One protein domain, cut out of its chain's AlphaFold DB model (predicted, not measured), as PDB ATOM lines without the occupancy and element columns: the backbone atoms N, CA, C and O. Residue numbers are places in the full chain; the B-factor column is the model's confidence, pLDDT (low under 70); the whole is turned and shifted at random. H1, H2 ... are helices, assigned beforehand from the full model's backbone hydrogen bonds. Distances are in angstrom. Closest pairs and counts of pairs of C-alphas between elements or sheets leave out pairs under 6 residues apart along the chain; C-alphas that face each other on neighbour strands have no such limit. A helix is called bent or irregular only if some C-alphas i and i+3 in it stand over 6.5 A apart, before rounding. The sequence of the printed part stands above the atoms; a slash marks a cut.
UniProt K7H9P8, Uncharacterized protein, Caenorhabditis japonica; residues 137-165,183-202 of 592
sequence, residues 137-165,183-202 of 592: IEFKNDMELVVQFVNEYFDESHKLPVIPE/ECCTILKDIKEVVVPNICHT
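What this domain is: This is residues 137 to 165 and 183 to 202 of the 592 residues of an uncharacterized protein of Caenorhabditis japonica (UniProt K7H9P8). Two helices, the long H1 and the shorter H2, lie side by side and run the same way, making a rod whose length comes mainly from H1. The stretch after H1, residues 160 to 165, turns off at the far end. The printed part has 49 residues, with two named helices, H1 then H2, and no named strand; the class is all helix. It is only just loose, close to compact, with a radius of gyration of the C-alphas of 12.0 A and spans of 40 by 18 by 13 A.

Where its parts are: H1, residues 137 to 159, begins at C-alpha 137 (2.834, 30.282, 40.490) and is 34.3 A long from first to last C-alpha. It has a kink of 28 degrees near residue 153 and is irregular, with C-alphas 155 and 158 7.3 A apart. H2, residues 184 to 198, measures 20.5 A and ends at C-alpha 198 (-27.518, 30.754, 29.019). H2 is neither bent nor irregular, but only just: C-alphas 194 and 197 are 6.4 A apart.

How they stand to each other: H1 touches H2 with residues 142 to 149 alone, and H2 touches H1 with residues 184 to 188 alone. The closest C-alphas are those of Asp 142 and Cys 184, 6.5 A apart. Their lines stand at a shallow tilt of 20 degrees. O i to N i+4 pairs are within hydrogen-bond range in 17 of 19 cases in H1 and 8 of 11 in H2.

The domain as a whole: The C-alphas farthest apart are those of Ile 137 and Glu 165, 40.2 A. Residues 166 to 182 are not printed, and C-alphas 165 and 183 are 30.2 A apart across this cut. No printed residue has pLDDT under 70.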
ATOM      1  N   ILE A 137       2.960  28.961  41.120       90.38
ATOM      2  CA  ILE A 137       2.834  30.282  40.490       90.38
ATOM      3  C   ILE A 137       1.611  30.313  39.570       90.38
ATOM      4  O   ILE A 137       0.790  31.211  39.722       90.38
ATOM      5  N   GLU A 138       1.463  29.322  38.681       89.94
ATOM      6  CA  GLU A 138       0.277  29.194  37.816       89.94
ATOM      7  C   GLU A 138      -0.993  29.083  38.656       89.94
ATOM      8  O   GLU A 138      -1.896  29.892  38.491       89.94
ATOM      9  N   PHE A 139      -1.007  28.188  39.652       92.31
ATOM     10  CA  PHE A 139      -2.147  28.025  40.554       92.31
ATOM     11  C   PHE A 139      -2.567  29.347  41.197       92.31
ATOM     12  O   PHE A 139      -3.749  29.666  41.232       92.31
ATOM     13  N   LYS A 140      -1.611  30.138  41.702       94.69
ATOM     14  CA  LYS A 140      -1.929  31.432  42.311       94.69
ATOM     15  C   LYS A 140      -2.552  32.390  41.289       94.69
ATOM     16  O   LYS A 140      -3.593  32.967  41.581       94.69
ATOM     17  N   ASN A 141      -1.916  32.557  40.131       93.06
ATOM     18  CA  ASN A 141      -2.356  33.515  39.118       93.06
ATOM     19  C   ASN A 141      -3.727  33.130  38.537       93.06
ATOM     20  O   ASN A 141      -4.615  33.972  38.445       93.06
ATOM     21  N   ASP A 142      -3.925  31.852  38.207       94.06
ATOM     22  CA  ASP A 142      -5.187  31.361  37.652       94.06
ATOM     23  C   ASP A 142      -6.315  31.448  38.685       94.06
ATOM     24  O   ASP A 142      -7.430  31.846  38.355       94.06
ATOM     25  N   MET A 143      -6.037  31.164  39.961       95.25
ATOM     26  CA  MET A 143      -7.033  31.329  41.021       95.25
ATOM     27  C   MET A 143      -7.387  32.796  41.282       95.25
ATOM     28  O   MET A 143      -8.534  33.077  41.621       95.25
ATOM     29  N   GLU A 144      -6.455  33.739  41.114       96.25
ATOM     30  CA  GLU A 144      -6.766  35.176  41.165       96.25
ATOM     31  C   GLU A 144      -7.750  35.568  40.046       96.25
ATOM     32  O   GLU A 144      -8.725  36.271  40.318       96.25
ATOM     33  N   LEU A 145      -7.571  35.034  38.829       97.00
ATOM     34  CA  LEU A 145      -8.513  35.227  37.716       97.00
ATOM     35  C   LEU A 145      -9.887  34.606  38.000       97.00
ATOM     36  O   LEU A 145     -10.911  35.242  37.758       97.00
ATOM     37  N   VAL A 146      -9.926  33.392  38.553       96.81
ATOM     38  CA  VAL A 146     -11.184  32.729  38.939       96.81
ATOM     39  C   VAL A 146     -11.923  33.538  40.004       96.81
ATOM     40  O   VAL A 146     -13.132  33.730  39.895       96.81
ATOM     41  N   VAL A 147     -11.220  34.047  41.021       96.38
ATOM     42  CA  VAL A 147     -11.827  34.896  42.060       96.38
ATOM     43  C   VAL A 147     -12.404  36.170  41.451       96.38
ATOM     44  O   VAL A 147     -13.526  36.544  41.791       96.38
ATOM     45  N   GLN A 148     -11.678  36.815  40.535       96.50
ATOM     46  CA  GLN A 148     -12.186  37.987  39.829       96.50
ATOM     47  C   GLN A 148     -13.458  37.656  39.035       96.50
ATOM     48  O   GLN A 148     -14.466  38.337  39.202       96.50
ATOM     49  N   PHE A 149     -13.438  36.587  38.236       96.94
ATOM     50  CA  PHE A 149     -14.596  36.133  37.463       96.94
ATOM     51  C   PHE A 149     -15.821  35.864  38.354       96.94
ATOM     52  O   PHE A 149     -16.926  36.303  38.042       96.94
ATOM     53  N   VAL A 150     -15.635  35.165  39.478       94.88
ATOM     54  CA  VAL A 150     -16.725  34.834  40.408       94.88
ATOM     55  C   VAL A 150     -17.313  36.090  41.056       94.88
ATOM     56  O   VAL A 150     -18.532  36.182  41.186       94.88
ATOM     57  N   ASN A 151     -16.475  37.060  41.435       94.88
ATOM     58  CA  ASN A 151     -16.952  38.335  41.975       94.88
ATOM     59  C   ASN A 151     -17.766  39.106  40.930       94.88
ATOM     60  O   ASN A 151     -18.889  39.503  41.220       94.88
ATOM     61  N   GLU A 152     -17.252  39.227  39.702       94.75
ATOM     62  CA  GLU A 152     -17.986  39.857  38.598       94.75
ATOM     63  C   GLU A 152     -19.337  39.166  38.351       94.75
ATOM     64  O   GLU A 152     -20.348  39.834  38.155       94.75
ATOM     65  N   TYR A 153     -19.388  37.832  38.408       94.00
ATOM     66  CA  TYR A 153     -20.641  37.089  38.287       94.00
ATOM     67  C   TYR A 153     -21.622  37.403  39.426       94.00
ATOM     68  O   TYR A 153     -22.804  37.630  39.168       94.00
ATOM     69  N   PHE A 154     -21.178  37.428  40.684       91.25
ATOM     70  CA  PHE A 154     -22.068  37.760  41.800       91.25
ATOM     71  C   PHE A 154     -22.571  39.205  41.745       91.25
ATOM     72  O   PHE A 154     -23.740  39.438  42.047       91.25
ATOM     73  N   ASP A 155     -21.735  40.140  41.295       91.31
ATOM     74  CA  ASP A 155     -22.109  41.544  41.151       91.31
ATOM     75  C   ASP A 155     -23.101  41.759  39.999       91.31
ATOM     76  O   ASP A 155     -24.022  42.560  40.126       91.31
ATOM     77  N   GLU A 156     -22.972  41.024  38.892       90.81
ATOM     78  CA  GLU A 156     -23.722  41.295  37.659       90.81
ATOM     79  C   GLU A 156     -24.878  40.320  37.386       90.81
ATOM     80  O   GLU A 156     -25.793  40.660  36.639       90.81
ATOM     81  N   SER A 157     -24.893  39.132  38.001       87.06
ATOM     82  CA  SER A 157     -25.890  38.083  37.707       87.06
ATOM     83  C   SER A 157     -27.338  38.523  37.915       87.06
ATOM     84  O   SER A 157     -28.213  38.030  37.216       87.06
ATOM     85  N   HIS A 158     -27.601  39.484  38.807       85.81
ATOM     86  CA  HIS A 158     -28.943  40.029  39.043       85.81
ATOM     87  C   HIS A 158     -29.529  40.827  37.859       85.81
ATOM     88  O   HIS A 158     -30.697  41.206  37.891       85.81
ATOM     89  N   LYS A 159     -28.704  41.147  36.853       89.50
ATOM     90  CA  LYS A 159     -29.108  41.853  35.626       89.50
ATOM     91  C   LYS A 159     -29.501  40.891  34.504       89.50
ATOM     92  O   LYS A 159     -30.000  41.340  33.477       89.50
ATOM     93  N   LEU A 160     -29.227  39.599  34.675       88.06
ATOM     94  CA  LEU A 160     -29.556  38.548  33.720       88.06
ATOM     95  C   LEU A 160     -30.929  37.948  34.057       88.06
ATOM     96  O   LEU A 160     -31.315  37.943  35.230       88.06
ATOM     97  N   PRO A 161     -31.672  37.432  33.063       86.88
ATOM     98  CA  PRO A 161     -32.915  36.721  33.333       86.88
ATOM     99  C   PRO A 161     -32.628  35.479  34.187       86.88
ATOM    100  O   PRO A 161     -31.616  34.812  34.003       86.88
ATOM    101  N   VAL A 162     -33.508  35.159  35.140       87.31
ATOM    102  CA  VAL A 162     -33.307  34.034  36.077       87.31
ATOM    103  C   VAL A 162     -33.203  32.696  35.340       87.31
ATOM    104  O   VAL A 162     -32.343  31.865  35.655       87.31
ATOM    105  N   ILE A 163     -34.102  32.500  34.375       84.50
ATOM    106  CA  ILE A 163     -34.151  31.368  33.454       84.50
ATOM    107  C   ILE A 163     -33.801  31.924  32.068       84.50
ATOM    108  O   ILE A 163     -34.338  32.967  31.696       84.50
ATOM    109  N   PRO A 164     -32.895  31.286  31.313       82.50
ATOM    110  CA  PRO A 164     -32.530  31.769  29.989       82.50
ATOM    111  C   PRO A 164     -33.716  31.659  29.021       82.50
ATOM    112  O   PRO A 164     -34.411  30.646  28.995       82.50
ATOM    113  N   GLU A 165     -33.923  32.688  28.198       72.31
ATOM    114  CA  GLU A 165     -35.069  32.779  27.276       72.31
ATOM    115  C   GLU A 165     -34.930  31.893  26.024       72.31
ATOM    116  O   GLU A 165     -35.923  31.573  25.375       72.31
ATOM    117  N   GLU A 183      -5.142  29.460  27.224       89.62
ATOM    118  CA  GLU A 183      -4.965  30.246  28.447       89.62
ATOM    119  C   GLU A 183      -6.238  30.272  29.295       89.62
ATOM    120  O   GLU A 183      -7.341  30.444  28.774       89.62
ATOM    121  N   CYS A 184      -6.078  30.210  30.623       91.31
ATOM    122  CA  CYS A 184      -7.192  30.250  31.579       91.31
ATOM    123  C   CYS A 184      -8.095  31.482  31.370       91.31
ATOM    124  O   CYS A 184      -9.320  31.376  31.396       91.31
ATOM    125  N   CYS A 185      -7.506  32.649  31.085       93.81
ATOM    126  CA  CYS A 185      -8.263  33.875  30.825       93.81
ATOM    127  C   CYS A 185      -9.153  33.791  29.574       93.81
ATOM    128  O   CYS A 185     -10.233  34.382  29.566       93.81
ATOM    129  N   THR A 186      -8.736  33.048  28.545       92.31
ATOM    130  CA  THR A 186      -9.519  32.834  27.320       92.31
ATOM    131  C   THR A 186     -10.718  31.942  27.617       92.31
ATOM    132  O   THR A 186     -11.847  32.318  27.318       92.31
ATOM    133  N   ILE A 187     -10.495  30.844  28.346       92.75
ATOM    134  CA  ILE A 187     -11.558  29.921  28.767       92.75
ATOM    135  C   ILE A 187     -12.591  30.639  29.650       92.75
ATOM    136  O   ILE A 187     -13.793  30.534  29.419       92.75
ATOM    137  N   LEU A 188     -12.147  31.415  30.648       95.31
ATOM    138  CA  LEU A 188     -13.053  32.181  31.516       95.31
ATOM    139  C   LEU A 188     -13.850  33.237  30.739       95.31
ATOM    140  O   LEU A 188     -15.011  33.493  31.065       95.31
ATOM    141  N   LYS A 189     -13.256  33.834  29.700       93.44
ATOM    142  CA  LYS A 189     -13.955  34.756  28.802       93.44
ATOM    143  C   LYS A 189     -15.045  34.038  28.004       93.44
ATOM    144  O   LYS A 189     -16.161  34.547  27.939       93.44
ATOM    145  N   ASP A 190     -14.767  32.856  27.463       91.56
ATOM    146  CA  ASP A 190     -15.781  32.070  26.751       91.56
ATOM    147  C   ASP A 190     -16.903  31.604  27.682       91.56
ATOM    148  O   ASP A 190     -18.077  31.712  27.328       91.56
ATOM    149  N   ILE A 191     -16.584  31.197  28.915       92.94
ATOM    150  CA  ILE A 191     -17.602  30.906  29.934       92.94
ATOM    151  C   ILE A 191     -18.474  32.146  30.178       92.94
ATOM    152  O   ILE A 191     -19.699  32.034  30.212       92.94
ATOM    153  N   LYS A 192     -17.874  33.337  30.305       92.56
ATOM    154  CA  LYS A 192     -18.608  34.594  30.515       92.56
ATOM    155  C   LYS A 192     -19.537  34.947  29.353       92.56
ATOM    156  O   LYS A 192     -20.636  35.433  29.585       92.56
ATOM    157  N   GLU A 193     -19.093  34.755  28.116       90.00
ATOM    158  CA  GLU A 193     -19.841  35.184  26.930       90.00
ATOM    159  C   GLU A 193     -20.855  34.147  26.441       90.00
ATOM    160  O   GLU A 193     -21.886  34.518  25.884       90.00
ATOM    161  N   VAL A 194     -20.561  32.856  26.615       88.38
ATOM    162  CA  VAL A 194     -21.351  31.756  26.046       88.38
ATOM    163  C   VAL A 194     -22.149  31.025  27.114       88.38
ATOM    164  O   VAL A 194     -23.314  30.720  26.889       88.38
ATOM    165  N   VAL A 195     -21.558  30.729  28.272       89.44
ATOM    166  CA  VAL A 195     -22.223  29.910  29.297       89.44
ATOM    167  C   VAL A 195     -23.084  30.776  30.210       89.44
ATOM    168  O   VAL A 195     -24.263  30.492  30.376       89.44
ATOM    169  N   VAL A 196     -22.525  31.850  30.774       91.38
ATOM    170  CA  VAL A 196     -23.208  32.687  31.778       91.38
ATOM    171  C   VAL A 196     -24.572  33.205  31.305       91.38
ATOM    172  O   VAL A 196     -25.507  33.052  32.076       91.38
ATOM    173  N   PRO A 197     -24.766  33.737  30.084       88.44
ATOM    174  CA  PRO A 197     -26.080  34.237  29.659       88.44
ATOM    175  C   PRO A 197     -27.143  33.145  29.474       88.44
ATOM    176  O   PRO A 197     -28.312  33.451  29.272       88.44
ATOM    177  N   ASN A 198     -26.725  31.879  29.484       86.94
ATOM    178  CA  ASN A 198     -27.518  30.754  29.019       86.94
ATOM    179  C   ASN A 198     -27.681  29.643  30.066       86.94
ATOM    180  O   ASN A 198     -28.045  28.513  29.742       86.94
ATOM    181  N   ILE A 199     -27.389  29.946  31.327       87.75
ATOM    182  CA  ILE A 199     -27.624  29.031  32.443       87.75
ATOM    183  C   ILE A 199     -28.793  29.519  33.286       87.75
ATOM    184  O   ILE A 199     -29.061  30.708  33.396       87.75
ATOM    185  N   CYS A 200     -29.459  28.585  33.955       87.56
ATOM    186  CA  CYS A 200     -30.371  28.935  35.034       87.56
ATOM    187  C   CYS A 200     -29.564  29.496  36.217       87.56
ATOM    188  O   CYS A 200     -28.758  28.787  36.830       87.56
ATOM    189  N   HIS A 201     -29.797  30.756  36.575       89.06
ATOM    190  CA  HIS A 201     -29.029  31.449  37.606       89.06
ATOM    191  C   HIS A 201     -29.544  31.131  39.013       89.06
ATOM    192  O   HIS A 201     -30.200  31.940  39.659       89.06
ATOM    193  N   THR A 202     -29.184  29.967  39.555       86.56
ATOM    194  CA  THR A 202     -29.638  29.530  40.897       86.56
ATOM    195  C   THR A 202     -29.115  30.383  42.065       86.56
ATOM    196  O   THR A 202     -29.589  30.264  43.195       86.56
TER     197      THR A 202